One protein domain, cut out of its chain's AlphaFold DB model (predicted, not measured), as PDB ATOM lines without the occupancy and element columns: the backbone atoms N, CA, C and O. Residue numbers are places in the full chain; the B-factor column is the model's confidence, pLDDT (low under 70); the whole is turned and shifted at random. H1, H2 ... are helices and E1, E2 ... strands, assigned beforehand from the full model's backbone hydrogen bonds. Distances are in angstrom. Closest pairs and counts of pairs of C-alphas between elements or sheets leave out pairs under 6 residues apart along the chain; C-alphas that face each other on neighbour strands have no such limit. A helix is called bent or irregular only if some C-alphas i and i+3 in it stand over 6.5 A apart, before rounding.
ATOM      1  N   TRP A 286      -9.378  18.580  10.256       86.31
ATOM      2  CA  TRP A 286      -9.606  17.162  10.510       86.31
ATOM      3  C   TRP A 286      -8.409  16.301  10.085       86.31
ATOM      4  O   TRP A 286      -7.870  15.545  10.898       86.31
ATOM      5  N   CYS A 287      -7.902  16.471   8.856       84.94
ATOM      6  CA  CYS A 287      -6.748  15.710   8.376       84.94
ATOM      7  C   CYS A 287      -5.488  15.964   9.211       84.94
ATOM      8  O   CYS A 287      -4.671  15.049   9.336       84.94
ATOM      9  N   SER A 288      -5.318  17.156   9.796       82.19
ATOM     10  CA  SER A 288      -4.182  17.488  10.670       82.19
ATOM     11  C   SER A 288      -4.412  17.208  12.160       82.19
ATOM     12  O   SER A 288      -3.511  17.466  12.957       82.19
ATOM     13  N   ARG A 289      -5.574  16.652  12.540       81.94
ATOM     14  CA  ARG A 289      -5.981  16.421  13.939       81.94
ATOM     15  C   ARG A 289      -5.852  17.701  14.769       81.94
ATOM     16  O   ARG A 289      -5.010  17.783  15.657       81.94
ATOM     17  N   ASP A 290      -6.631  18.719  14.406       79.69
ATOM     18  CA  ASP A 290      -6.629  20.043  15.047       79.69
ATOM     19  C   ASP A 290      -5.262  20.752  14.974       79.69
ATOM     20  O   ASP A 290      -4.816  21.409  15.912       79.69
ATOM     21  N   PHE A 291      -4.586  20.614  13.826       83.50
ATOM     22  CA  PHE A 291      -3.251  21.160  13.539       83.50
ATOM     23  C   PHE A 291      -2.116  20.643  14.443       83.50
ATOM     24  O   PHE A 291      -1.030  21.227  14.461       83.50
ATOM     25  N   LEU A 292      -2.334  19.520  15.141       81.38
ATOM     26  CA  LEU A 292      -1.297  18.804  15.890       81.38
ATOM     27  C   LEU A 292      -0.305  18.079  14.959       81.38
ATOM     28  O   LEU A 292       0.883  17.995  15.272       81.38
ATOM     29  N   ASP A 293      -0.772  17.577  13.811       88.38
ATOM     30  CA  ASP A 293       0.068  16.971  12.772       88.38
ATOM     31  C   ASP A 293       0.548  18.016  11.745       88.38
ATOM     32  O   ASP A 293      -0.121  19.006  11.443       88.38
ATOM     33  N   THR A 294       1.716  17.773  11.145       91.38
ATOM     34  CA  THR A 294       2.254  18.630  10.075       91.38
ATOM     35  C   THR A 294       1.679  18.271   8.699       91.38
ATOM     36  O   THR A 294       1.330  17.125   8.430       91.38
ATOM     37  N   MET A 295       1.617  19.235   7.778       90.81
ATOM     38  CA  MET A 295       1.032  19.014   6.446       90.81
ATOM     39  C   MET A 295       2.031  18.429   5.438       90.81
ATOM     40  O   MET A 295       1.706  17.499   4.703       90.81
ATOM     41  N   LEU A 296       3.255  18.964   5.391       93.50
ATOM     42  CA  LEU A 296       4.271  18.592   4.399       93.50
ATOM     43  C   LEU A 296       5.626  18.294   5.050       93.50
ATOM     44  O   LEU A 296       6.054  19.009   5.958       93.50
ATOM     45  N   PHE A 297       6.342  17.300   4.521       93.12
ATOM     46  CA  PHE A 297       7.737  17.005   4.860       93.12
ATOM     47  C   PHE A 297       8.593  16.840   3.590       93.12
ATOM     48  O   PHE A 297       8.429  15.871   2.851       93.12
ATOM     49  N   GLU A 298       9.536  17.762   3.351       90.56
ATOM     50  CA  GLU A 298      10.607  17.632   2.341       90.56
ATOM     51  C   GLU A 298      11.939  17.254   3.042       90.56
ATOM     52  O   GLU A 298      12.768  18.134   3.284       90.56
ATOM     53  N   PRO A 299      12.203  15.978   3.402       84.81
ATOM     54  CA  PRO A 299      13.320  15.607   4.288       84.81
ATOM     55  C   PRO A 299      14.722  16.005   3.791       84.81
ATOM     56  O   PRO A 299      15.608  16.254   4.606       84.81
ATOM     57  N   PHE A 300      14.930  16.097   2.473       80.12
ATOM     58  CA  PHE A 300      16.223  16.431   1.846       80.12
ATOM     59  C   PHE A 300      16.104  17.554   0.801       80.12
ATOM     60  O   PHE A 300      16.833  17.578  -0.195       80.12
ATOM     61  N   GLY A 301      15.138  18.461   0.982       73.50
ATOM     62  CA  GLY A 301      14.957  19.625   0.117       73.50
ATOM     63  C   GLY A 301      15.971  20.730   0.434       73.50
ATOM     64  O   GLY A 301      15.823  21.450   1.417       73.50
ATOM     65  N   ARG A 302      16.975  20.936  -0.430       68.56
ATOM     66  CA  ARG A 302      17.960  22.029  -0.259       68.56
ATOM     67  C   ARG A 302      17.346  23.428  -0.375       68.56
ATOM     68  O   ARG A 302      17.802  24.355   0.283       68.56
ATOM     69  N   THR A 303      16.334  23.577  -1.229       75.00
ATOM     70  CA  THR A 303      15.651  24.849  -1.532       75.00
ATOM     71  C   THR A 303      14.193  24.885  -1.065       75.00
ATOM     72  O   THR A 303      13.605  25.963  -1.052       75.00
ATOM     73  N   CYS A 304      13.616  23.735  -0.687       83.31
ATOM     74  CA  CYS A 304      12.242  23.561  -0.188       83.31
ATOM     75  C   CYS A 304      11.162  24.452  -0.848       83.31
ATOM     76  O   CYS A 304      10.392  25.104  -0.136       83.31
ATOM     77  N   PRO A 305      11.085  24.549  -2.191       86.19
ATOM     78  CA  PRO A 305      10.141  25.437  -2.864       86.19
ATOM     79  C   PRO A 305       8.678  25.058  -2.594       86.19
ATOM     80  O   PRO A 305       7.827  25.946  -2.585       86.19
ATOM     81  N   THR A 306       8.369  23.784  -2.327       88.12
ATOM     82  CA  THR A 306       6.995  23.336  -2.047       88.12
ATOM     83  C   THR A 306       6.620  23.659  -0.609       88.12
ATOM     84  O   THR A 306       5.615  24.331  -0.404       88.12
ATOM     85  N   THR A 307       7.477  23.330   0.366       88.94
ATOM     86  CA  THR A 307       7.331  23.782   1.766       88.94
ATOM     87  C   THR A 307       7.181  25.304   1.856       88.94
ATOM     88  O   THR A 307       6.275  25.811   2.509       88.94
ATOM     89  N   THR A 308       8.026  26.051   1.134       87.31
ATOM     90  CA  THR A 308       7.978  27.523   1.091       87.31
ATOM     91  C   THR A 308       6.673  28.041   0.485       87.31
ATOM     92  O   THR A 308       6.184  29.086   0.902       87.31
ATOM     93  N   THR A 309       6.096  27.325  -0.485       89.38
ATOM     94  CA  THR A 309       4.798  27.674  -1.081       89.38
ATOM     95  C   THR A 309       3.661  27.378  -0.101       89.38
ATOM     96  O   THR A 309       2.867  28.271   0.181       89.38
ATOM     97  N   ALA A 310       3.639  26.184   0.497       88.94
ATOM     98  CA  ALA A 310       2.645  25.756   1.481       88.94
ATOM     99  C   ALA A 310       2.559  26.710   2.688       88.94
ATOM    100  O   ALA A 310       1.496  27.253   2.978       88.94
ATOM    101  N   THR A 311       3.688  27.006   3.340       86.19
ATOM    102  CA  THR A 311       3.728  27.922   4.493       86.19
ATOM    103  C   THR A 311       3.480  29.392   4.112       86.19
ATOM    104  O   THR A 311       3.158  30.195   4.982       86.19
ATOM    105  N   ARG A 312       3.605  29.785   2.831       82.81
ATOM    106  CA  ARG A 312       3.340  31.166   2.377       82.81
ATOM    107  C   ARG A 312       1.902  31.398   1.918       82.81
ATOM    108  O   ARG A 312       1.389  32.492   2.127       82.81
ATOM    109  N   GLU A 313       1.308  30.432   1.223       84.81
ATOM    110  CA  GLU A 313       0.016  30.592   0.536       84.81
ATOM    111  C   GLU A 313      -1.132  29.869   1.253       84.81
ATOM    112  O   GLU A 313      -2.279  30.272   1.096       84.81
ATOM    113  N   HIS A 314      -0.825  28.873   2.092       83.62
ATOM    114  CA  HIS A 314      -1.800  28.136   2.907       83.62
ATOM    115  C   HIS A 314      -1.499  28.202   4.420       83.62
ATOM    116  O   HIS A 314      -2.180  27.563   5.213       83.62
ATOM    117  N   SER A 315      -0.450  28.926   4.837       85.38
ATOM    118  CA  SER A 315       0.049  28.995   6.228       85.38
ATOM    119  C   SER A 315       0.308  27.639   6.909       85.38
ATOM    120  O   SER A 315       0.389  27.562   8.132       85.38
ATOM    121  N   TRP A 316       0.488  26.567   6.132       88.31
ATOM    122  CA  TRP A 316       0.641  25.209   6.652       88.31
ATOM    123  C   TRP A 316       1.889  25.031   7.526       88.31
ATOM    124  O   TRP A 316       3.019  25.311   7.096       88.31
ATOM    125  N   THR A 317       1.689  24.449   8.712       88.50
ATOM    126  CA  THR A 317       2.751  23.898   9.560       88.50
ATOM    127  C   THR A 317       3.413  22.726   8.837       88.50
ATOM    128  O   THR A 317       2.764  21.734   8.509       88.50
ATOM    129  N   CYS A 318       4.713  22.832   8.567       90.25
ATOM    130  CA  CYS A 318       5.462  21.836   7.801       90.25
ATOM    131  C   CYS A 318       6.675  21.326   8.585       90.25
ATOM    132  O   CYS A 318       7.337  22.084   9.297       90.25
ATOM    133  N   SER A 319       6.997  20.046   8.413       90.50
ATOM    134  CA  SER A 319       8.157  19.411   9.033       90.50
ATOM    135  C   SER A 319       9.471  19.918   8.434       90.50
ATOM    136  O   SER A 319       9.643  19.997   7.214       90.50
ATOM    137  N   ARG A 320      10.418  20.246   9.317       84.06
ATOM    138  CA  ARG A 320      11.741  20.784   8.977       84.06
ATOM    139  C   ARG A 320      12.601  19.746   8.221       84.06
ATOM    140  O   ARG A 320      12.584  18.579   8.604       84.06
ATOM    141  N   PRO A 321      13.361  20.127   7.173       83.56
ATOM    142  CA  PRO A 321      14.210  19.187   6.433       83.56
ATOM    143  C   PRO A 321      15.382  18.675   7.277       83.56
ATOM    144  O   PRO A 321      16.160  19.477   7.790       83.56
ATOM    145  N   LEU A 322      15.581  17.356   7.307       81.62
ATOM    146  CA  LEU A 322      16.667  16.681   8.038       81.62
ATOM    147  C   LEU A 322      18.063  17.152   7.597       81.62
ATOM    148  O   LEU A 322      19.000  17.175   8.394       81.62
ATOM    149  N   GLU A 323      18.211  17.561   6.332       69.12
ATOM    150  CA  GLU A 323      19.459  18.151   5.826       69.12
ATOM    151  C   GLU A 323      19.826  19.471   6.535       69.12
ATOM    152  O   GLU A 323      21.011  19.762   6.699       69.12
ATOM    153  N   GLN A 324      18.845  20.254   7.003       68.12
ATOM    154  CA  GLN A 324      19.111  21.490   7.753       68.12
ATOM    155  C   GLN A 324      19.527  21.236   9.209       68.12
ATOM    156  O   GLN A 324      19.975  22.169   9.875       68.12
ATOM    157  N   ASP A 325      19.410  19.993   9.680       62.34
ATOM    158  CA  ASP A 325      19.761  19.556  11.036       62.34
ATOM    159  C   ASP A 325      21.038  18.692  11.049       62.34
ATOM    160  O   ASP A 325      21.324  17.980  12.008       62.34
ATOM    161  N   GLY A 326      21.828  18.754   9.969       65.50
ATOM    162  CA  GLY A 326      23.155  18.138   9.879       65.50
ATOM    163  C   GLY A 326      23.167  16.616   9.709       65.50
ATOM    164  O   GLY A 326      24.238  16.013   9.763       65.50
ATOM    165  N   CYS A 327      22.014  15.978   9.488       67.75
ATOM    166  CA  CYS A 327      21.921  14.526   9.334       67.75
ATOM    167  C   CYS A 327      22.664  14.020   8.083       67.75
ATOM    168  O   CYS A 327      22.340  14.412   6.960       67.75
ATOM    169  N   ASP A 328      23.612  13.092   8.260       71.50
ATOM    170  CA  ASP A 328      24.305  12.457   7.132       71.50
ATOM    171  C   ASP A 328      23.409  11.453   6.387       71.50
ATOM    172  O   ASP A 328      22.689  10.651   6.991       71.50
ATOM    173  N   LEU A 329      23.465  11.491   5.056       73.31
ATOM    174  CA  LEU A 329      22.486  10.885   4.159       73.31
ATOM    175  C   LEU A 329      22.461   9.354   4.298       73.31
ATOM    176  O   LEU A 329      23.431   8.664   3.985       73.31
ATOM    177  N   LEU A 330      21.309   8.807   4.705       71.62
ATOM    178  CA  LEU A 330      21.077   7.365   4.910       71.62
ATOM    179  C   LEU A 330      21.931   6.735   6.031       71.62
ATOM    180  O   LEU A 330      22.009   5.503   6.112       71.62
ATOM    181  N   SER A 331      22.579   7.540   6.882       82.00
ATOM    182  CA  SER A 331      23.186   7.075   8.140       82.00
ATOM    183  C   SER A 331      22.116   6.522   9.094       82.00
ATOM    184  O   SER A 331      20.942   6.868   8.968       82.00
ATOM    185  N   ALA A 332      22.495   5.682  10.065       80.00
ATOM    186  CA  ALA A 332      21.539   5.130  11.035       80.00
ATOM    187  C   ALA A 332      20.788   6.244  11.791       80.00
ATOM    188  O   ALA A 332      19.562   6.281  11.769       80.00
ATOM    189  N   GLY A 333      21.518   7.234  12.319       81.81
ATOM    190  CA  GLY A 333      20.922   8.399  12.981       81.81
ATOM    191  C   GLY A 333      19.982   9.211  12.083       81.81
ATOM    192  O   GLY A 333      18.967   9.698  12.563       81.81
ATOM    193  N   CYS A 334      20.252   9.306  10.776       81.25
ATOM    194  CA  CYS A 334      19.353   9.962   9.822       81.25
ATOM    195  C   CYS A 334      18.097   9.127   9.508       81.25
ATOM    196  O   CYS A 334      17.009   9.687   9.387       81.25
ATOM    197  N   LEU A 335      18.219   7.797   9.418       81.19
ATOM    198  CA  LEU A 335      17.073   6.891   9.270       81.19
ATOM    199  C   LEU A 335      16.163   6.947  10.503       81.19
ATOM    200  O   LEU A 335      14.941   6.997  10.366       81.19
ATOM    201  N   ASP A 336      16.750   6.988  11.697       84.56
ATOM    202  CA  ASP A 336      15.998   7.060  12.946       84.56
ATOM    203  C   ASP A 336      15.460   8.471  13.224       84.56
ATOM    204  O   ASP A 336      14.357   8.590  13.750       84.56
ATOM    205  N   ALA A 337      16.141   9.534  12.776       86.25
ATOM    206  CA  ALA A 337      15.582  10.886  12.734       86.25
ATOM    207  C   ALA A 337      14.383  10.970  11.775       86.25
ATOM    208  O   ALA A 337      13.337  11.467  12.171       86.25
ATOM    209  N   ALA A 338      14.473  10.400  10.566       86.44
ATOM    210  CA  ALA A 338      13.342  10.334   9.639       86.44
ATOM    211  C   ALA A 338      12.150   9.577  10.251       86.44
ATOM    212  O   ALA A 338      11.032  10.087  10.253       86.44
ATOM    213  N   ARG A 339      12.388   8.403  10.850       87.75
ATOM    214  CA  ARG A 339      11.376   7.633  11.599       87.75
ATOM    215  C   ARG A 339      10.850   8.354  12.838       87.75
ATOM    216  O   ARG A 339       9.756   8.034  13.294       87.75
ATOM    217  N   ARG A 340      11.629   9.255  13.438       88.50
ATOM    218  CA  ARG A 340      11.187  10.100  14.546       88.50
ATOM    219  C   ARG A 340      10.240  11.175  14.025       88.50
ATOM    220  O   ARG A 340       9.098  11.202  14.456       88.50
ATOM    221  N   THR A 341      10.646  11.946  13.016       90.06
ATOM    222  CA  THR A 341       9.800  12.962  12.370       90.06
ATOM    223  C   THR A 341       8.501  12.370  11.822       90.06
ATOM    224  O   THR A 341       7.444  12.943  12.057       90.06
ATOM    225  N   LEU A 342       8.540  11.201  11.167       90.12
ATOM    226  CA  LEU A 342       7.309  10.525  10.737       90.12
ATOM    227  C   LEU A 342       6.400  10.162  11.918       90.12
ATOM    228  O   LEU A 342       5.190  10.306  11.798       90.12
ATOM    229  N   ARG A 343       6.954   9.718  13.056       87.81
ATOM    230  CA  ARG A 343       6.149   9.289  14.211       87.81
ATOM    231  C   ARG A 343       5.619  10.430  15.073       87.81
ATOM    232  O   ARG A 343       4.499  10.326  15.555       87.81
ATOM    233  N   GLU A 344       6.405  11.484  15.258       88.44
ATOM    234  CA  GLU A 344       6.084  12.613  16.137       88.44
ATOM    235  C   GLU A 344       5.300  13.708  15.400       88.44
ATOM    236  O   GLU A 344       4.328  14.219  15.938       88.44
ATOM    237  N   HIS A 345       5.675  14.044  14.158       90.75
ATOM    238  CA  HIS A 345       5.034  15.122  13.386       90.75
ATOM    239  C   HIS A 345       3.961  14.627  12.392       90.75
ATOM    240  O   HIS A 345       3.358  15.448  11.693       90.75
ATOM    241  N   ARG A 346       3.817  13.298  12.253       89.94
ATOM    242  CA  ARG A 346       2.855  12.544  11.412       89.94
ATOM    243  C   ARG A 346       2.468  13.221  10.079       89.94
ATOM    244  O   ARG A 346       1.276  13.389   9.811       89.94
ATOM    245  N   PRO A 347       3.446  13.625   9.244       93.69
ATOM    246  CA  PRO A 347       3.210  14.510   8.110       93.69
ATOM    247  C   PRO A 347       2.166  13.948   7.142       93.69
ATOM    248  O   PRO A 347       2.302  12.811   6.689       93.69
ATOM    249  N   TYR A 348       1.162  14.746   6.779       94.88
ATOM    250  CA  TYR A 348       0.115  14.322   5.844       94.88
ATOM    251  C   TYR A 348       0.698  13.894   4.483       94.88
ATOM    252  O   TYR A 348       0.359  12.822   3.980       94.88
ATOM    253  N   LEU A 349       1.637  14.677   3.929       95.81
ATOM    254  CA  LEU A 349       2.372  14.353   2.703       95.81
ATOM    255  C   LEU A 349       3.901  14.392   2.890       95.81
ATOM    256  O   LEU A 349       4.485  15.419   3.246       95.81
ATOM    257  N   VAL A 350       4.575  13.296   2.532       94.62
ATOM    258  CA  VAL A 350       6.045  13.221   2.423       94.62
ATOM    259  C   VAL A 350       6.482  13.377   0.967       94.62
ATOM    260  O   VAL A 350       6.141  12.556   0.117       94.62
ATOM    261  N   LEU A 351       7.281  14.404   0.674       92.38
ATOM    262  CA  LEU A 351       7.730  14.755  -0.675       92.38
ATOM    263  C   LEU A 351       9.228  14.464  -0.859       92.38
ATOM    264  O   LEU A 351      10.077  15.081  -0.215       92.38
ATOM    265  N   ALA A 352       9.564  13.563  -1.788       88.50
ATOM    266  CA  ALA A 352      10.942  13.302  -2.222       88.50
ATOM    267  C   ALA A 352      11.147  13.773  -3.679       88.50
ATOM    268  O   ALA A 352      10.921  13.009  -4.624       88.50
ATOM    269  N   PRO A 353      11.554  15.037  -3.895       82.31
ATOM    270  CA  PRO A 353      11.714  15.599  -5.229       82.31
ATOM    271  C   PRO A 353      13.083  15.262  -5.836       82.31
ATOM    272  O   PRO A 353      14.023  14.906  -5.120       82.31
ATOM    273  N   PHE A 354      13.247  15.434  -7.150       73.06
ATOM    274  CA  PHE A 354      14.499  15.094  -7.834       73.06
ATOM    275  C   PHE A 354      15.673  16.015  -7.447       73.06
ATOM    276  O   PHE A 354      16.791  15.544  -7.277       73.06
ATOM    277  N   TYR A 355      15.430  17.309  -7.202       69.19
ATOM    278  CA  TYR A 355      16.467  18.250  -6.737       69.19
ATOM    279  C   TYR A 355      16.901  18.026  -5.269       69.19
ATOM    280  O   TYR A 355      17.688  18.807  -4.730       69.19
ATOM    281  N   SER A 356      16.383  16.989  -4.599       73.69
ATOM    282  CA  SER A 356      16.803  16.627  -3.245       73.69
ATOM    283  C   SER A 356      18.187  15.974  -3.217       73.69
ATOM    284  O   SER A 356      18.638  15.343  -4.178       73.69
ATOM    285  N   ARG A 357      18.861  16.067  -2.066       74.56
ATOM    286  CA  ARG A 357      20.196  15.477  -1.877       74.56
ATOM    287  C   ARG A 357      20.226  13.948  -2.012       74.56
ATOM    288  O   ARG A 357      21.292  13.406  -2.283       74.56
ATOM    289  N   LEU A 358      19.077  13.269  -1.913       75.44
ATOM    290  CA  LEU A 358      18.946  11.834  -2.205       75.44
ATOM    291  C   LEU A 358      19.518  11.477  -3.584       75.44
ATOM    292  O   LEU A 358      20.285  10.528  -3.694       75.44
ATOM    293  N   TRP A 359      19.184  12.255  -4.617       76.00
ATOM    294  CA  TRP A 359      19.601  11.971  -5.991       76.00
ATOM    295  C   TRP A 359      20.938  12.622  -6.348       76.00
ATOM    296  O   TRP A 359      21.729  12.031  -7.076       76.00
ATOM    297  N   ALA A 360      21.239  13.797  -5.785       74.62
ATOM    298  CA  ALA A 360      22.479  14.523  -6.076       74.62
ATOM    299  C   ALA A 360      23.760  13.719  -5.755       74.62
ATOM    300  O   ALA A 360      24.764  13.871  -6.444       74.62
ATOM    301  N   VAL A 361      23.732  12.832  -4.751       74.75
ATOM    302  CA  VAL A 361      24.893  12.002  -4.355       74.75
ATOM    303  C   VAL A 361      25.093  10.778  -5.282       74.75
ATOM    304  O   VAL A 361      26.042  10.015  -5.111       74.75
ATOM    305  N   LEU A 362      24.239  10.588  -6.297       73.00
ATOM    306  CA  LEU A 362      24.440   9.605  -7.373       73.00
ATOM    307  C   LEU A 362      25.167  10.167  -8.607       73.00
ATOM    308  O   LEU A 362      25.517   9.383  -9.487       73.00
ATOM    309  N   GLY A 363      25.381  11.486  -8.679       67.94
ATOM    310  CA  GLY A 363      26.061  12.147  -9.797       67.94
ATOM    311  C   GLY A 363      27.571  11.881  -9.879       67.94
ATOM    312  O   GLY A 363      28.151  11.161  -9.059       67.94
ATOM    313  N   ASP A 364      28.200  12.488 -10.889       54.53
ATOM    314  CA  ASP A 364      29.613  12.294 -11.232       54.53
ATOM    315  C   ASP A 364      30.555  12.510 -10.032       54.53
ATOM    316  O   ASP A 364      30.593  13.580  -9.424       54.53
ATOM    317  N   GLY A 365      31.334  11.473  -9.705       58.84
ATOM    318  CA  GLY A 365      32.308  11.464  -8.603       58.84
ATOM    319  C   GLY A 365      32.102  10.358  -7.559       58.84
ATOM    320  O   GLY A 365      33.006  10.095  -6.767       58.84
ATOM    321  N   ASN A 366      30.956   9.669  -7.549       65.06
ATOM    322  CA  ASN A 366      30.710   8.551  -6.629       65.06
ATOM    323  C   ASN A 366      31.311   7.226  -7.166       65.06
ATOM    324  O   ASN A 366      30.934   6.806  -8.259       65.06
ATOM    325  N   PRO A 367      32.179   6.508  -6.420       60.62
ATOM    326  CA  PRO A 367      32.782   5.253  -6.886       60.62
ATOM    327  C   PRO A 367      31.851   4.026  -6.813       60.62
ATOM    328  O   PRO A 367      32.201   2.964  -7.322       60.62
ATOM    329  N   ALA A 368      30.680   4.119  -6.166       73.19
ATOM    330  CA  ALA A 368      29.762   2.987  -5.991       73.19
ATOM    331  C   ALA A 368      28.266   3.374  -6.100       73.19
ATOM    332  O   ALA A 368      27.467   3.004  -5.223       73.19
ATOM    333  N   PRO A 369      27.831   4.060  -7.181       73.81
ATOM    334  CA  PRO A 369      26.466   4.582  -7.312       73.81
ATOM    335  C   PRO A 369      25.414   3.468  -7.253       73.81
ATOM    336  O   PRO A 369      24.342   3.654  -6.684       73.81
ATOM    337  N   GLN A 370      25.741   2.258  -7.723       79.19
ATOM    338  CA  GLN A 370      24.849   1.098  -7.644       79.19
ATOM    339  C   GLN A 370      24.513   0.687  -6.197       79.19
ATOM    340  O   GLN A 370      23.375   0.315  -5.900       79.19
ATOM    341  N   LYS A 371      25.489   0.751  -5.278       80.25
ATOM    342  CA  LYS A 371      25.308   0.383  -3.862       80.25
ATOM    343  C   LYS A 371      24.534   1.466  -3.111       80.25
ATOM    344  O   LYS A 371      23.690   1.138  -2.276       80.25
ATOM    345  N   LEU A 372      24.781   2.739  -3.432       80.56
ATOM    346  CA  LEU A 372      24.042   3.860  -2.856       80.56
ATOM    347  C   LEU A 372      22.600   3.925  -3.380       80.56
ATOM    348  O   LEU A 372      21.677   4.039  -2.578       80.56
ATOM    349  N   GLY A 373      22.382   3.736  -4.683       81.81
ATOM    350  CA  GLY A 373      21.054   3.701  -5.302       81.81
ATOM    351  C   GLY A 373      20.136   2.649  -4.679       81.81
ATOM    352  O   GLY A 373      18.988   2.938  -4.350       81.81
ATOM    353  N   ARG A 374      20.667   1.455  -4.376       83.25
ATOM    354  CA  ARG A 374      19.935   0.418  -3.622       83.25
ATOM    355  C   ARG A 374      19.574   0.844  -2.188       83.25
ATOM    356  O   ARG A 374      18.547   0.395  -1.684       83.25
ATOM    357  N   ARG A 375      20.373   1.691  -1.519       85.06
ATOM    358  CA  ARG A 375      20.029   2.267  -0.198       85.06
ATOM    359  C   ARG A 375      18.954   3.350  -0.320       85.06
ATOM    360  O   ARG A 375      18.019   3.331   0.471       85.06
ATOM    361  N   ILE A 376      19.051   4.228  -1.323       86.06
ATOM    362  CA  ILE A 376      18.043   5.264  -1.615       86.06
ATOM    363  C   ILE A 376      16.686   4.613  -1.909       86.06
ATOM    364  O   ILE A 376      15.700   4.965  -1.273       86.06
ATOM    365  N   GLY A 377      16.645   3.604  -2.786       87.44
ATOM    366  CA  GLY A 377      15.414   2.873  -3.097       87.44
ATOM    367  C   GLY A 377      14.785   2.215  -1.864       87.44
ATOM    368  O   GLY A 377      13.604   2.418  -1.598       87.44
ATOM    369  N   LYS A 378      15.580   1.512  -1.041       88.12
ATOM    370  CA  LYS A 378      15.104   0.944   0.237       88.12
ATOM    371  C   LYS A 378      14.570   2.003   1.208       88.12
ATOM    372  O   LYS A 378      13.630   1.723   1.942       88.12
ATOM    373  N   PHE A 379      15.158   3.197   1.226       88.12
ATOM    374  CA  PHE A 379      14.716   4.290   2.087       88.12
ATOM    375  C   PHE A 379      13.419   4.948   1.595       88.12
ATOM    376  O   PHE A 379      12.529   5.187   2.404       88.12
ATOM    377  N   LEU A 380      13.266   5.165   0.286       89.88
ATOM    378  CA  LEU A 380      11.999   5.622  -0.299       89.88
ATOM    379  C   LEU A 380      10.870   4.620  -0.020       89.88
ATOM    380  O   LEU A 380       9.788   5.022   0.399       89.88
ATOM    381  N   VAL A 381      11.147   3.317  -0.151       92.00
ATOM    382  CA  VAL A 381      10.190   2.258   0.211       92.00
ATOM    383  C   VAL A 381       9.840   2.288   1.704       92.00
ATOM    384  O   VAL A 381       8.673   2.143   2.049       92.00
ATOM    385  N   LEU A 382      10.809   2.535   2.596       90.25
ATOM    386  CA  LEU A 382      10.558   2.694   4.036       90.25
ATOM    387  C   LEU A 382       9.621   3.878   4.320       90.25
ATOM    388  O   LEU A 382       8.631   3.695   5.023       90.25
ATOM    389  N   LEU A 383       9.900   5.060   3.757       90.62
ATOM    390  CA  LEU A 383       9.049   6.245   3.938       90.62
ATOM    391  C   LEU A 383       7.618   5.996   3.437       90.62
ATOM    392  O   LEU A 383       6.662   6.308   4.139       90.62
ATOM    393  N   ALA A 384       7.471   5.411   2.245       92.31
ATOM    394  CA  ALA A 384       6.166   5.136   1.649       92.31
ATOM    395  C   ALA A 384       5.363   4.082   2.425       92.31
ATOM    396  O   ALA A 384       4.175   4.289   2.663       92.31
ATOM    397  N   ARG A 385       5.999   2.986   2.867       91.50
ATOM    398  CA  ARG A 385       5.343   1.959   3.694       91.50
ATOM    399  C   ARG A 385       4.851   2.530   5.025       91.50
ATOM    400  O   ARG A 385       3.719   2.254   5.401       91.50
ATOM    401  N   GLU A 386       5.660   3.325   5.730       89.31
ATOM    402  CA  GLU A 386       5.240   3.903   7.018       89.31
ATOM    403  C   GLU A 386       4.120   4.944   6.849       89.31
ATOM    404  O   GLU A 386       3.166   4.913   7.619       89.31
ATOM    405  N   GLN A 387       4.164   5.789   5.808       90.88
ATOM    406  CA  GLN A 387       3.048   6.690   5.476       90.88
ATOM    407  C   GLN A 387       1.764   5.910   5.155       90.88
ATOM    408  O   GLN A 387       0.713   6.183   5.735       90.88
ATOM    409  N   HIS A 388       1.846   4.904   4.277       89.44
ATOM    410  CA  HIS A 388       0.687   4.124   3.842       89.44
ATOM    411  C   HIS A 388       0.033   3.349   4.995       89.44
ATOM    412  O   HIS A 388      -1.183   3.409   5.158       89.44
ATOM    413  N   ARG A 389       0.833   2.713   5.868       85.81
ATOM    414  CA  ARG A 389       0.355   2.039   7.094       85.81
ATOM    415  C   ARG A 389      -0.397   2.967   8.055       85.81
ATOM    416  O   ARG A 389      -1.043   2.476   8.976       85.81
ATOM    417  N   TRP A 390      -0.250   4.281   7.902       81.69
ATOM    418  CA  TRP A 390      -0.834   5.312   8.759       81.69
ATOM    419  C   TRP A 390      -1.961   6.102   8.073       81.69
ATOM    420  O   TRP A 390      -2.403   7.110   8.621       81.69
ATOM    421  N   GLY A 391      -2.411   5.688   6.881       85.00
ATOM    422  CA  GLY A 391      -3.407   6.437   6.105       85.00
ATOM    423  C   GLY A 391      -2.898   7.808   5.641       85.00
ATOM    424  O   GLY A 391      -3.675   8.748   5.510       85.00
ATOM    425  N   ARG A 392      -1.578   7.956   5.457       91.88
ATOM    426  CA  ARG A 392      -0.926   9.191   5.002       91.88
ATOM    427  C   ARG A 392      -0.285   9.008   3.624       91.88
ATOM    428  O   ARG A 392      -0.119   7.892   3.122       91.88
ATOM    429  N   TYR A 393       0.105  10.118   3.006       95.12
ATOM    430  CA  TYR A 393       0.520  10.150   1.608       95.12
ATOM    431  C   TYR A 393       2.024  10.353   1.412       95.12
ATOM    432  O   TYR A 393       2.728  10.954   2.230       95.12
ATOM    433  N   TYR A 394       2.526   9.865   0.280       95.38
ATOM    434  CA  TYR A 394       3.875  10.128  -0.214       95.38
ATOM    435  C   TYR A 394       3.833  10.580  -1.679       95.38
ATOM    436  O   TYR A 394       2.964  10.161  -2.439       95.38
ATOM    437  N   LEU A 395       4.772  11.430  -2.093       94.94
ATOM    438  CA  LEU A 395       4.953  11.863  -3.481       94.94
ATOM    439  C   LEU A 395       6.441  11.848  -3.833       94.94
ATOM    440  O   LEU A 395       7.225  12.654  -3.327       94.94
ATOM    441  N   PHE A 396       6.837  10.938  -4.720       92.69
ATOM    442  CA  PHE A 396       8.215  10.807  -5.187       92.69
ATOM    443  C   PHE A 396       8.316  11.217  -6.657       92.69
ATOM    444  O   PHE A 396       7.577  10.727  -7.513       92.69
ATOM    445  N   GLN A 397       9.250  12.120  -6.958       89.75
ATOM    446  CA  GLN A 397       9.550  12.522  -8.329       89.75
ATOM    447  C   GLN A 397      10.489  11.496  -8.973       89.75
ATOM    448  O   GLN A 397      11.521  11.157  -8.392       89.75
ATOM    449  N   ALA A 398      10.167  11.043 -10.185       84.81
ATOM    450  CA  ALA A 398      11.053  10.171 -10.947       84.81
ATOM    451  C   ALA A 398      12.358  10.908 -11.324       84.81
ATOM    452  O   ALA A 398      12.300  12.070 -11.750       84.81
ATOM    453  N   PRO A 399      13.529  10.260 -11.190       78.50
ATOM    454  CA  PRO A 399      14.803  10.825 -11.612       78.50
ATOM    455  C   PRO A 399      14.973  10.759 -13.148       78.50
ATOM    456  O   PRO A 399      14.160  10.143 -13.842       78.50
ATOM    457  N   PRO A 400      16.033  11.371 -13.709       71.12
ATOM    458  CA  PRO A 400      16.434  11.183 -15.099       71.12
ATOM    459  C   PRO A 400      16.713   9.714 -15.449       71.12
ATOM    460  O   PRO A 400      16.984   8.882 -14.580       71.12
ATOM    461  N   ALA A 401      16.707   9.418 -16.753       72.50
ATOM    462  CA  ALA A 401      16.838   8.063 -17.295       72.50
ATOM    463  C   ALA A 401      18.069   7.290 -16.773       72.50
ATOM    464  O   ALA A 401      17.984   6.086 -16.545       72.50
ATOM    465  N   GLU A 402      19.180   7.985 -16.509       72.00
ATOM    466  CA  GLU A 402      20.425   7.435 -15.945       72.00
ATOM    467  C   GLU A 402      20.243   6.723 -14.583       72.00
ATOM    468  O   GLU A 402      20.990   5.801 -14.246       72.00
ATOM    469  N   PHE A 403      19.203   7.090 -13.827       74.81
ATOM    470  CA  PHE A 403      18.860   6.510 -12.525       74.81
ATOM    471  C   PHE A 403      17.498   5.794 -12.510       74.81
ATOM    472  O   PHE A 403      17.085   5.326 -11.444       74.81
ATOM    473  N   SER A 404      16.809   5.659 -13.659       78.44
ATOM    474  CA  SER A 404      15.474   5.028 -13.728       78.44
ATOM    475  C   SER A 404      15.484   3.631 -13.114       78.44
ATOM    476  O   SER A 404      14.635   3.337 -12.287       78.44
ATOM    477  N   TRP A 405      16.532   2.836 -13.359       80.69
ATOM    478  CA  TRP A 405      16.689   1.466 -12.843       80.69
ATOM    479  C   TRP A 405      16.584   1.320 -11.307       80.69
ATOM    480  O   TRP A 405      16.362   0.211 -10.805       80.69
ATOM    481  N   ILE A 406      16.767   2.409 -10.544       80.94
ATOM    482  CA  ILE A 406      16.482   2.471  -9.100       80.94
ATOM    483  C   ILE A 406      14.979   2.658  -8.883       80.94
ATOM    484  O   ILE A 406      14.362   1.932  -8.104       80.94
ATOM    485  N   PHE A 407      14.409   3.651  -9.562       81.19
ATOM    486  CA  PHE A 407      13.027   4.088  -9.424       81.19
ATOM    487  C   PHE A 407      12.033   3.051  -9.954       81.19
ATOM    488  O   PHE A 407      11.047   2.789  -9.281       81.19
ATOM    489  N   ASP A 408      12.330   2.375 -11.066       85.38
ATOM    490  CA  ASP A 408      11.504   1.307 -11.648       85.38
ATOM    491  C   ASP A 408      11.241   0.183 -10.623       85.38
ATOM    492  O   ASP A 408      10.145  -0.372 -10.545       85.38
ATOM    493  N   LYS A 409      12.233  -0.107  -9.766       85.75
ATOM    494  CA  LYS A 409      12.104  -1.069  -8.660       85.75
ATOM    495  C   LYS A 409      11.310  -0.508  -7.483       85.75
ATOM    496  O   LYS A 409      10.554  -1.250  -6.873       85.75
ATOM    497  N   VAL A 410      11.451   0.783  -7.178       87.12
ATOM    498  CA  VAL A 410      10.636   1.460  -6.152       87.12
ATOM    499  C   VAL A 410       9.163   1.509  -6.572       87.12
ATOM    500  O   VAL A 410       8.310   1.212  -5.746       87.12
ATOM    501  N   VAL A 411       8.868   1.793  -7.847       87.69
ATOM    502  CA  VAL A 411       7.518   1.704  -8.430       87.69
ATOM    503  C   VAL A 411       6.996   0.274  -8.295       87.69
ATOM    504  O   VAL A 411       6.009   0.067  -7.603       87.69
ATOM    505  N   GLY A 412       7.695  -0.720  -8.856       86.00
ATOM    506  CA  GLY A 412       7.244  -2.118  -8.829       86.00
ATOM    507  C   GLY A 412       7.002  -2.678  -7.421       86.00
ATOM    508  O   GLY A 412       6.071  -3.450  -7.222       86.00
ATOM    509  N   THR A 413       7.792  -2.259  -6.426       90.25
ATOM    510  CA  THR A 413       7.558  -2.600  -5.016       90.25
ATOM    511  C   THR A 413       6.349  -1.857  -4.431       90.25
ATOM    512  O   THR A 413       5.479  -2.487  -3.838       90.25
ATOM    513  N   LEU A 414       6.249  -0.535  -4.599       90.69
ATOM    514  CA  LEU A 414       5.204   0.262  -3.940       90.69
ATOM    515  C   LEU A 414       3.821   0.138  -4.588       90.69
ATOM    516  O   LEU A 414       2.826   0.285  -3.882       90.69
ATOM    517  N   THR A 415       3.733  -0.189  -5.878       87.69
ATOM    518  CA  THR A 415       2.462  -0.529  -6.538       87.69
ATOM    519  C   THR A 415       1.819  -1.782  -5.938       87.69
ATOM    520  O   THR A 415       0.598  -1.848  -5.868       87.69
ATOM    521  N   VAL A 416       2.618  -2.739  -5.449       85.06
ATOM    522  CA  VAL A 416       2.119  -3.960  -4.788       85.06
ATOM    523  C   VAL A 416       1.908  -3.753  -3.283       85.06
ATOM    524  O   VAL A 416       0.919  -4.219  -2.733       85.06
ATOM    525  N   GLU A 417       2.830  -3.068  -2.600       83.81
ATOM    526  CA  GLU A 417       2.876  -3.041  -1.127       83.81
ATOM    527  C   GLU A 417       2.287  -1.785  -0.462       83.81
ATOM    528  O   GLU A 417       2.144  -1.760   0.761       83.81
ATOM    529  N   ALA A 418       2.060  -0.703  -1.215       86.38
ATOM    530  CA  ALA A 418       1.790   0.620  -0.641       86.38
ATOM    531  C   ALA A 418       0.884   1.514  -1.509       86.38
ATOM    532  O   ALA A 418       1.038   2.741  -1.510       86.38
ATOM    533  N   GLY A 419      -0.006   0.911  -2.307       83.12
ATOM    534  CA  GLY A 419      -0.962   1.620  -3.170       83.12
ATOM    535  C   GLY A 419      -0.331   2.549  -4.219       83.12
ATOM    536  O   GLY A 419      -0.971   3.504  -4.651       83.12
ATOM    537  N   GLY A 420       0.934   2.332  -4.587       89.19
ATOM    538  CA  GLY A 420       1.725   3.263  -5.392       89.19
ATOM    539  C   GLY A 420       1.305   3.317  -6.858       89.19
ATOM    540  O   GLY A 420       1.521   2.372  -7.615       89.19
ATOM    541  N   LYS A 421       0.772   4.458  -7.286       90.94
ATOM    542  CA  LYS A 421       0.310   4.731  -8.651       90.94
ATOM    543  C   LYS A 421       1.249   5.735  -9.329       90.94
ATOM    544  O   LYS A 421       1.846   6.587  -8.669       90.94
ATOM    545  N   PHE A 422       1.438   5.613 -10.645       90.19
ATOM    546  CA  PHE A 422       2.482   6.339 -11.383       90.19
ATOM    547  C   PHE A 422       1.934   7.068 -12.615       90.19
ATOM    548  O   PHE A 422       1.248   6.469 -13.439       90.19
ATOM    549  N   THR A 423       2.271   8.352 -12.776       88.62
ATOM    550  CA  THR A 423       1.864   9.166 -13.939       88.62
ATOM    551  C   THR A 423       3.004  10.020 -14.492       88.62
ATOM    552  O   THR A 423       4.037  10.195 -13.850       88.62
ATOM    553  N   TYR A 424       2.802  10.597 -15.682       88.88
ATOM    554  CA  TYR A 424       3.725  11.537 -16.322       88.88
ATOM    555  C   TYR A 424       3.042  12.869 -16.647       88.88
ATOM    556  O   TYR A 424       2.068  12.881 -17.399       88.88
ATOM    557  N   GLY A 425       3.628  13.983 -16.201       87.31
ATOM    558  CA  GLY A 425       3.216  15.345 -16.567       87.31
ATOM    559  C   GLY A 425       4.350  16.181 -17.164       87.31
ATOM    560  O   GLY A 425       5.527  15.844 -17.019       87.31
ATOM    561  N   ASP A 426       4.007  17.286 -17.828       88.06
ATOM    562  CA  ASP A 426       4.957  18.187 -18.489       88.06
ATOM    563  C   ASP A 426       5.144  19.487 -17.692       88.06
ATOM    564  O   ASP A 426       4.232  20.307 -17.582       88.06
ATOM    565  N   GLN A 427       6.355  19.753 -17.193       86.25
ATOM    566  CA  GLN A 427       6.628  20.906 -16.316       86.25
ATOM    567  C   GLN A 427       6.336  22.277 -16.970       86.25
ATOM    568  O   GLN A 427       6.067  23.258 -16.272       86.25
ATOM    569  N   CYS A 428       6.333  22.373 -18.305       85.50
ATOM    570  CA  CYS A 428       5.947  23.590 -19.035       85.50
ATOM    571  C   CYS A 428       4.455  23.943 -18.919       85.50
ATOM    572  O   CYS A 428       4.123  25.129 -19.004       85.50
ATOM    573  N   ALA A 429       3.572  22.970 -18.656       84.94
ATOM    574  CA  ALA A 429       2.164  23.227 -18.334       84.94
ATOM    575  C   ALA A 429       2.015  24.009 -17.011       84.94
ATOM    576  O   ALA A 429       1.057  24.755 -16.828       84.94
ATOM    577  N   TYR A 430       3.017  23.908 -16.134       87.19
ATOM    578  CA  TYR A 430       3.105  24.577 -14.832       87.19
ATOM    579  C   TYR A 430       4.033  25.807 -14.844       87.19
ATOM    580  O   TYR A 430       4.415  26.325 -13.792       87.19
ATOM    581  N   GLY A 431       4.404  26.285 -16.038       84.12
ATOM    582  CA  GLY A 431       5.173  27.516 -16.223       84.12
ATOM    583  C   GLY A 431       6.696  27.362 -16.268       84.12
ATOM    584  O   GLY A 431       7.380  28.384 -16.226       84.12
ATOM    585  N   LEU A 432       7.246  26.144 -16.385       83.25
ATOM    586  CA  LEU A 432       8.685  25.968 -16.628       83.25
ATOM    587  C   LEU A 432       9.120  26.676 -17.926       83.25
ATOM    588  O   LEU A 432       8.530  26.481 -18.994       83.25
ATOM    589  N   ARG A 433      10.192  27.465 -17.821       81.12
ATOM    590  CA  ARG A 433      10.827  28.241 -18.894       81.12
ATOM    591  C   ARG A 433      12.318  27.916 -18.938       81.12
ATOM    592  O   ARG A 433      12.909  27.664 -17.892       81.12
ATOM    593  N   GLY A 434      12.902  27.943 -20.135       71.81
ATOM    594  CA  GLY A 434      14.330  27.669 -20.322       71.81
ATOM    595  C   GLY A 434      15.229  28.781 -19.770       71.81
ATOM    596  O   GLY A 434      14.750  29.858 -19.414       71.81
ATOM    597  N   LEU A 435      16.546  28.550 -19.763       63.22
ATOM    598  CA  LEU A 435      17.569  29.435 -19.164       63.22
ATOM    599  C   LEU A 435      17.485  30.918 -19.586       63.22
ATOM    600  O   LEU A 435      17.811  31.796 -18.796       63.22
ATOM    601  N   ALA A 436      17.016  31.212 -20.804       61.75
ATOM    602  CA  ALA A 436      16.838  32.579 -21.311       61.75
ATOM    603  C   ALA A 436      15.465  33.215 -20.980       61.75
ATOM    604  O   ALA A 436      15.129  34.270 -21.518       61.75
ATOM    605  N   GLY A 437      14.622  32.557 -20.175       63.38
ATOM    606  CA  GLY A 437      13.310  33.018 -19.689       63.38
ATOM    607  C   GLY A 437      12.182  33.117 -20.730       63.38
ATOM    608  O   GLY A 437      11.011  32.958 -20.383       63.38
ATOM    609  N   LYS A 438      12.501  33.360 -22.006       65.56
ATOM    610  CA  LYS A 438      11.527  33.701 -23.060       65.56
ATOM    611  C   LYS A 438      10.604  32.537 -23.450       65.56
ATOM    612  O   LYS A 438       9.386  32.714 -23.432       65.56
ATOM    613  N   ALA A 439      11.161  31.362 -23.752       76.44
ATOM    614  CA  ALA A 439      10.409  30.191 -24.220       76.44
ATOM    615  C   ALA A 439      10.066  29.198 -23.082       76.44
ATOM    616  O   ALA A 439      10.863  29.049 -22.147       76.44
ATOM    617  N   PRO A 440       8.916  28.494 -23.149       79.62
ATOM    618  CA  PRO A 440       8.625  27.358 -22.274       79.62
ATOM    619  C   PRO A 440       9.597  26.198 -22.538       79.62
ATOM    620  O   PRO A 440      10.082  26.037 -23.654       79.62
ATOM    621  N   GLU A 441       9.864  25.365 -21.534       81.56
ATOM    622  CA  GLU A 441      10.785  24.225 -21.670       81.56
ATOM    623  C   GLU A 441      10.039  22.890 -21.518       81.56
ATOM    624  O   GLU A 441       9.512  22.584 -20.445       81.56
ATOM    625  N   GLN A 442       9.973  22.077 -22.578       77.44
ATOM    626  CA  GLN A 442       9.262  20.797 -22.525       77.44
ATOM    627  C   GLN A 442      10.080  19.736 -21.781       77.44
ATOM    628  O   GLN A 442      10.818  18.964 -22.391       77.44
ATOM    629  N   ARG A 443       9.922  19.671 -20.454       82.19
ATOM    630  CA  ARG A 443      10.404  18.560 -19.620       82.19
ATOM    631  C   ARG A 443       9.231  17.720 -19.113       82.19
ATOM    632  O   ARG A 443       8.511  18.153 -18.213       82.19
ATOM    633  N   ARG A 444       9.088  16.509 -19.657       84.25
ATOM    634  CA  ARG A 444       8.221  15.452 -19.112       84.25
ATOM    635  C   ARG A 444       8.825  14.924 -17.805       84.25
ATOM    636  O   ARG A 444      10.046  14.910 -17.644       84.25
ATOM    637  N   THR A 445       8.010  14.541 -16.833       86.06
ATOM    638  CA  THR A 445       8.459  14.097 -15.501       86.06
ATOM    639  C   THR A 445       7.482  13.076 -14.937       86.06
ATOM    640  O   THR A 445       6.274  13.282 -15.020       86.06
ATOM    641  N   GLY A 446       8.014  11.980 -14.394       88.50
ATOM    642  CA  GLY A 446       7.228  10.955 -13.711       88.50
ATOM    643  C   GLY A 446       6.971  11.302 -12.242       88.50
ATOM    644  O   GLY A 446       7.821  11.917 -11.594       88.50
ATOM    645  N   TRP A 447       5.827  10.872 -11.718       91.44
ATOM    646  CA  TRP A 447       5.402  11.063 -10.330       91.44
ATOM    647  C   TRP A 447       4.796   9.769  -9.789       91.44
ATOM    648  O   TRP A 447       3.921   9.201 -10.437       91.44
ATOM    649  N   LEU A 448       5.263   9.321  -8.622       93.19
ATOM    650  CA  LEU A 448       4.780   8.139  -7.898       93.19
ATOM    651  C   LEU A 448       4.127   8.584  -6.583       93.19
ATOM    652  O   LEU A 448       4.765   9.294  -5.804       93.19
ATOM    653  N   SER A 449       2.882   8.178  -6.333       94.75
ATOM    654  CA  SER A 449       2.134   8.509  -5.111       94.75
ATOM    655  C   SER A 449       1.027   7.492  -4.839       94.75
ATOM    656  O   SER A 449       0.584   6.810  -5.758       94.75
ATOM    657  N   ASN A 450       0.545   7.423  -3.599       92.12
ATOM    658  CA  ASN A 450      -0.691   6.727  -3.238       92.12
ATOM    659  C   ASN A 450      -1.963   7.603  -3.322       92.12
ATOM    660  O   ASN A 450      -3.046   7.070  -3.109       92.12
ATOM    661  N   SER A 451      -1.874   8.902  -3.655       90.38
ATOM    662  CA  SER A 451      -3.051   9.741  -3.974       90.38
ATOM    663  C   SER A 451      -3.214   9.910  -5.486       90.38
ATOM    664  O   SER A 451      -2.346  10.475  -6.156       90.38
ATOM    665  N   GLU A 452      -4.351   9.476  -6.035       86.25
ATOM    666  CA  GLU A 452      -4.700   9.724  -7.442       86.25
ATOM    667  C   GLU A 452      -5.059  11.179  -7.711       86.25
ATOM    668  O   GLU A 452      -4.658  11.708  -8.744       86.25
ATOM    669  N   ILE A 453      -5.738  11.855  -6.780       85.69
ATOM    670  CA  ILE A 453      -6.042  13.287  -6.902       85.69
ATOM    671  C   ILE A 453      -4.739  14.073  -7.076       85.69
ATOM    672  O   ILE A 453      -4.598  14.849  -8.025       85.69
ATOM    673  N   LEU A 454      -3.743  13.818  -6.224       88.00
ATOM    674  CA  LEU A 454      -2.439  14.466  -6.313       88.00
ATOM    675  C   LEU A 454      -1.753  14.178  -7.659       88.00
ATOM    676  O   LEU A 454      -1.223  15.096  -8.283       88.00
ATOM    677  N   LEU A 455      -1.818  12.942  -8.163       88.06
ATOM    678  CA  LEU A 455      -1.280  12.590  -9.483       88.06
ATOM    679  C   LEU A 455      -2.052  13.261 -10.633       88.06
ATOM    680  O   LEU A 455      -1.423  13.728 -11.580       88.06
ATOM    681  N   ASN A 456      -3.375  13.405 -10.542       85.62
ATOM    682  CA  ASN A 456      -4.206  14.091 -11.537       85.62
ATOM    683  C   ASN A 456      -3.880  15.593 -11.619       85.62
ATOM    684  O   ASN A 456      -3.769  16.153 -12.714       85.62
ATOM    685  N   TYR A 457      -3.602  16.243 -10.483       86.19
ATOM    686  CA  TYR A 457      -3.092  17.620 -10.463       86.19
ATOM    687  C   TYR A 457      -1.696  17.758 -11.101       86.19
ATOM    688  O   TYR A 457      -1.377  18.837 -11.614       86.19
ATOM    689  N   LEU A 458      -0.885  16.691 -11.129       88.19
ATOM    690  CA  LEU A 458       0.505  16.669 -11.618       88.19
ATOM    691  C   LEU A 458       0.689  16.076 -13.029       88.19
ATOM    692  O   LEU A 458       1.716  16.320 -13.662       88.19
ATOM    693  N   GLY A 459      -0.293  15.335 -13.548       85.75
ATOM    694  CA  GLY A 459      -0.247  14.625 -14.832       85.75
ATOM    695  C   GLY A 459      -0.571  15.465 -16.075       85.75
ATOM    696  O   GLY A 459      -0.767  14.906 -17.157       85.75
ATOM    697  N   ARG A 460      -0.659  16.801 -15.968       84.19
ATOM    698  CA  ARG A 460      -1.050  17.659 -17.103       84.19
ATOM    699  C   ARG A 460      -0.001  17.598 -18.214       84.19
ATOM    700  O   ARG A 460       1.182  17.862 -17.985       84.19
ATOM    701  N   ARG A 461      -0.447  17.298 -19.436       84.50
ATOM    702  CA  ARG A 461       0.380  17.323 -20.656       84.50
ATOM    703  C   ARG A 461       0.355  18.705 -21.305       84.50
ATOM    704  O   ARG A 461      -0.642  19.422 -21.215       84.50
ATOM    705  N   CYS A 462       1.433  19.081 -21.986       81.75
ATOM    706  CA  CYS A 462       1.481  20.344 -22.716       81.75
ATOM    707  C   CYS A 462       0.743  20.235 -24.059       81.75
ATOM    708  O   CYS A 462       1.089  19.409 -24.897       81.75
ATOM    709  N   GLN A 463      -0.240  21.111 -24.289       79.38
ATOM    710  CA  GLN A 463      -0.972  21.207 -25.562       79.38
ATOM    711  C   GLN A 463      -0.281  22.114 -26.604       79.38
ATOM    712  O   GLN A 463      -0.787  22.283 -27.710       79.38
ATOM    713  N   ARG A 464       0.856  22.743 -26.269       79.44
ATOM    714  CA  ARG A 464       1.556  23.654 -27.192       79.44
ATOM    715  C   ARG A 464       2.368  22.869 -28.234       79.44
ATOM    716  O   ARG A 464       2.986  21.870 -27.862       79.44
ATOM    717  N   PRO A 465       2.464  23.335 -29.495       76.12
ATOM    718  CA  PRO A 465       3.274  22.669 -30.515       76.12
ATOM    719  C   PRO A 465       4.744  22.515 -30.082       76.12
ATOM    720  O   PRO A 465       5.287  23.454 -29.488       76.12
ATOM    721  N   ASN A 477      17.559  23.775 -10.360       59.66
ATOM    722  CA  ASN A 477      17.766  23.499  -8.925       59.66
ATOM    723  C   ASN A 477      16.484  23.614  -8.057       59.66
ATOM    724  O   ASN A 477      16.563  23.696  -6.828       59.66
ATOM    725  N   SER A 478      15.304  23.672  -8.682       71.31
ATOM    726  CA  SER A 478      13.992  23.776  -8.029       71.31
ATOM    727  C   SER A 478      12.849  23.446  -9.001       71.31
ATOM    728  O   SER A 478      13.025  23.456 -10.222       71.31
ATOM    729  N   LEU A 479      11.656  23.179  -8.459       82.19
ATOM    730  CA  LEU A 479      10.409  23.108  -9.235       82.19
ATOM    731  C   LEU A 479       9.911  24.523  -9.600       82.19
ATOM    732  O   LEU A 479      10.122  25.462  -8.827       82.19
ATOM    733  N   PRO A 480       9.209  24.700 -10.736       86.56
ATOM    734  CA  PRO A 480       8.549  25.962 -11.059       86.56
ATOM    735  C   PRO A 480       7.392  26.250 -10.073       86.56
ATOM    736  O   PRO A 480       6.663  25.323  -9.712       86.56
ATOM    737  N   PRO A 481       7.131  27.516  -9.682       86.75
ATOM    738  CA  PRO A 481       6.112  27.841  -8.672       86.75
ATOM    739  C   PRO A 481       4.679  27.393  -9.007       86.75
ATOM    740  O   PRO A 481       3.893  27.115  -8.106       86.75
ATOM    741  N   GLY A 482       4.319  27.284 -10.292       87.50
ATOM    742  CA  GLY A 482       3.024  26.726 -10.697       87.50
ATOM    743  C   GLY A 482       2.868  25.240 -10.357       87.50
ATOM    744  O   GLY A 482       1.752  24.787 -10.125       87.50
ATOM    745  N   LEU A 483       3.975  24.498 -10.276       89.56
ATOM    746  CA  LEU A 483       3.995  23.075  -9.939       89.56
ATOM    747  C   LEU A 483       3.997  22.869  -8.423       89.56
ATOM    748  O   LEU A 483       3.275  22.009  -7.937       89.56
ATOM    749  N   CYS A 484       4.701  23.716  -7.664       91.25
ATOM    750  CA  CYS A 484       4.585  23.731  -6.202       91.25
ATOM    751  C   CYS A 484       3.141  23.996  -5.752       91.25
ATOM    752  O   CYS A 484       2.623  23.269  -4.912       91.25
ATOM    753  N   ARG A 485       2.454  24.964  -6.378       93.00
ATOM    754  CA  ARG A 485       1.026  25.210  -6.118       93.00
ATOM    755  C   ARG A 485       0.139  24.046  -6.559       93.00
ATOM    756  O   ARG A 485      -0.790  23.711  -5.841       93.00
ATOM    757  N   ALA A 486       0.440  23.379  -7.676       91.56
ATOM    758  CA  ALA A 486      -0.290  22.172  -8.077       91.56
ATOM    759  C   ALA A 486      -0.140  21.017  -7.068       91.56
ATOM    760  O   ALA A 486      -1.122  20.323  -6.820       91.56
ATOM    761  N   ILE A 487       1.034  20.853  -6.438       93.56
ATOM    762  CA  ILE A 487       1.215  19.913  -5.318       93.56
ATOM    763  C   ILE A 487       0.333  20.334  -4.136       93.56
ATOM    764  O   ILE A 487      -0.430  19.509  -3.644       93.56
ATOM    765  N   CYS A 488       0.369  21.602  -3.705       93.44
ATOM    766  CA  CYS A 488      -0.464  22.086  -2.594       93.44
ATOM    767  C   CYS A 488      -1.971  21.908  -2.862       93.44
ATOM    768  O   CYS A 488      -2.670  21.352  -2.020       93.44
ATOM    769  N   HIS A 489      -2.467  22.279  -4.049       91.81
ATOM    770  CA  HIS A 489      -3.871  22.077  -4.424       91.81
ATOM    771  C   HIS A 489      -4.257  20.593  -4.491       91.81
ATOM    772  O   HIS A 489      -5.288  20.228  -3.940       91.81
ATOM    773  N   GLY A 490      -3.432  19.728  -5.092       89.50
ATOM    774  CA  GLY A 490      -3.691  18.283  -5.116       89.50
ATOM    775  C   GLY A 490      -3.637  17.638  -3.726       89.50
ATOM    776  O   GLY A 490      -4.361  16.683  -3.461       89.50
ATOM    777  N   THR A 491      -2.828  18.192  -2.818       93.69
ATOM    778  CA  THR A 491      -2.763  17.775  -1.409       93.69
ATOM    779  C   THR A 491      -4.036  18.189  -0.670       93.69
ATOM    780  O   THR A 491      -4.655  17.342  -0.039       93.69
ATOM    781  N   LYS A 492      -4.493  19.444  -0.809       91.31
ATOM    782  CA  LYS A 492      -5.750  19.908  -0.194       91.31
ATOM    783  C   LYS A 492      -6.978  19.185  -0.757       91.31
ATOM    784  O   LYS A 492      -7.831  18.766   0.007       91.31
ATOM    785  N   ALA A 493      -7.034  18.948  -2.064       87.25
ATOM    786  CA  ALA A 493      -8.105  18.155  -2.666       87.25
ATOM    787  C   ALA A 493      -8.078  16.677  -2.212       87.25
ATOM    788  O   ALA A 493      -9.127  16.044  -2.160       87.25
ATOM    789  N   SER A 494      -6.909  16.137  -1.835       89.69
ATOM    790  CA  SER A 494      -6.829  14.824  -1.170       89.69
ATOM    791  C   SER A 494      -7.390  14.892   0.258       89.69
ATOM    792  O   SER A 494      -8.171  14.028   0.624       89.69
ATOM    793  N   MET A 495      -7.081  15.950   1.025       91.31
ATOM    794  CA  MET A 495      -7.644  16.160   2.371       91.31
ATOM    795  C   MET A 495      -9.171  16.268   2.335       91.31
ATOM    796  O   MET A 495      -9.847  15.648   3.151       91.31
ATOM    797  N   ASN A 496      -9.718  17.018   1.371       83.94
ATOM    798  CA  ASN A 496     -11.164  17.139   1.179       83.94
ATOM    799  C   ASN A 496     -11.801  15.763   0.922       83.94
ATOM    800  O   ASN A 496     -12.832  15.464   1.516       83.94
ATOM    801  N   LEU A 497     -11.177  14.909   0.095       82.38
ATOM    802  CA  LEU A 497     -11.679  13.553  -0.147       82.38
ATOM    803  C   LEU A 497     -11.525  12.638   1.079       82.38
ATOM    804  O   LEU A 497     -12.465  11.918   1.391       82.38
ATOM    805  N   ASP A 498     -10.394  12.665   1.796       83.69
ATOM    806  CA  ASP A 498     -10.217  11.851   3.012       83.69
ATOM    807  C   ASP A 498     -11.268  12.205   4.074       83.69
ATOM    808  O   ASP A 498     -11.839  11.319   4.709       83.69
ATOM    809  N   TYR A 499     -11.529  13.505   4.253       83.25
ATOM    810  CA  TYR A 499     -12.593  14.013   5.113       83.25
ATOM    811  C   TYR A 499     -13.960  13.528   4.620       83.25
ATOM    812  O   TYR A 499     -14.713  12.953   5.403       83.25
ATOM    813  N   ALA A 500     -14.256  13.674   3.325       73.69
ATOM    814  CA  ALA A 500     -15.542  13.284   2.760       73.69
ATOM    815  C   ALA A 500     -15.830  11.783   2.902       73.69
ATOM    816  O   ALA A 500     -16.895  11.403   3.382       73.69
ATOM    817  N   ILE A 501     -14.847  10.938   2.589       69.69
ATOM    818  CA  ILE A 501     -14.894   9.489   2.812       69.69
ATOM    819  C   ILE A 501     -15.064   9.192   4.310       69.69
ATOM    820  O   ILE A 501     -15.935   8.412   4.690       69.69
ATOM    821  N   SER A 502     -14.290   9.831   5.195       72.81
ATOM    822  CA  SER A 502     -14.385   9.554   6.636       72.81
ATOM    823  C   SER A 502     -15.686  10.030   7.292       72.81
ATOM    824  O   SER A 502     -15.991   9.552   8.388       72.81
ATOM    825  N   MET A 503     -16.426  10.960   6.684       67.88
ATOM    826  CA  MET A 503     -17.750  11.368   7.161       67.88
ATOM    827  C   MET A 503     -18.867  10.531   6.525       67.88
ATOM    828  O   MET A 503     -19.774  10.120   7.241       67.88
ATOM    829  N   ALA A 504     -18.763  10.180   5.237       58.59
ATOM    830  CA  ALA A 504     -19.727   9.312   4.555       58.59
ATOM    831  C   ALA A 504     -19.767   7.876   5.118       58.59
ATOM    832  O   ALA A 504     -20.848   7.305   5.256       58.59
ATOM    833  N   TYR A 505     -18.605   7.306   5.472       60.50
ATOM    834  CA  TYR A 505     -18.441   5.892   5.860       60.50
ATOM    835  C   TYR A 505     -18.137   5.664   7.353       60.50
ATOM    836  O   TYR A 505     -17.549   4.643   7.730       60.50
ATOM    837  N   ARG A 506     -18.470   6.619   8.227       44.56
ATOM    838  CA  ARG A 506     -18.089   6.566   9.647       44.56
ATOM    839  C   ARG A 506     -18.770   5.379  10.354       44.56
ATOM    840  O   ARG A 506     -19.986   5.263  10.359       44.56
TER     841      ARG A 506
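What this domain is: This is residues 286 to 465 and 477 to 506 of the 1151 residues of the protein "Hypothetical protein" of Symbiodinium sp. CCMP2456 (UniProt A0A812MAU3). A twisted sheet of four strands is the middle layer of three, with helices H5 and H6 over one face and the short H8 and long H9 on the other. H3 lies beyond the sheet's E1 edge and runs nearly alongside H5, while H1 packs on the first part of H9. The printed part has 210 residues, with nine named helices and four named strands in the order H1 H2 H3 E1 H4 H5 E2 H6 E3 H7 E4 H8 H9; the mixed sheet runs E1 E2 E4 E3, and the class is mixed, helices and strands. The whole is compact, with a radius of gyration of the C-alphas of 16.7 A and spans of 49 by 45 by 33 A.

How they stand to each other: After residues 286 to 304, with no named element, look at H1, residues 305 to 313: it touches residues 481 to 488 of H9, residues 481 to 504, at a steep tilt of 66 degrees, closest C-alphas Thr 306 and Cys 484, 4.8 A. H2, residues 322 to 325, only just touches H3, residues 332 to 345, with 3 pairs of C-alphas within 8 A, closest Leu 322 and Ala 338, 7.3 A. Next find E1, residues 349 to 352, parallel to E2, residues 393 to 397, with N 352 and O 395 at 2.9 A. Between them come H4, residues 357 to 360, and H5, residues 369 to 388, in a strand-helix-strand unit, two parallel neighbour strands joined through helices, with a right-handed crossover. H4 is close to H5 but not clearly touching, closest C-alphas Leu 358 and Ile 376, 6.7 A. H6, residues 401 to 417, is irregular, with C-alphas 402 and 405 7.7 A apart; it touches H5, closest C-alphas Gly 377 and Val 410, 5.8 A. E4, residues 444 to 449, is antiparallel to E2, N 396 and O 448 at 2.9 A, and to E3, residues 421 to 426, N 421 and O 449 at 2.8 A. H7, residues 427 to 430, touches H9, closest C-alphas Tyr 430 and Gly 482, 4.7 A. H8, residues 452 to 458, touches H9 at a shallow tilt of 16 degrees, opposite ways, closest C-alphas Leu 454 and Gly 490, 4.2 A. Every O i to N i+4 pair is within hydrogen-bond range in H1, H3, H5, H8 and H9, and 8 of 13 in H6; H2, H4 and H7 are too short for one.

Where its parts are: Find C-alpha 305 at (10.141, 25.437, -2.864), where H1 begins. H5 measures 28.1 A and H6 24.1 A. H9 runs 34.4 A to C-alpha 504 at (-19.727, 9.312, 4.555).

The domain as a whole: The C-alphas of Pro 367 and Ala 504 are the two farthest apart, 53.9 A. Residues 466 to 476 are not printed, and C-alphas 465 and 477 are 26.0 A apart across the cut. H7 to E4 is a long link. The mean pLDDT of the printed part is 82.9; residues 323 to 327, 363 to 367, 435 to 438 and 503 to 506 are among the 22 under 70.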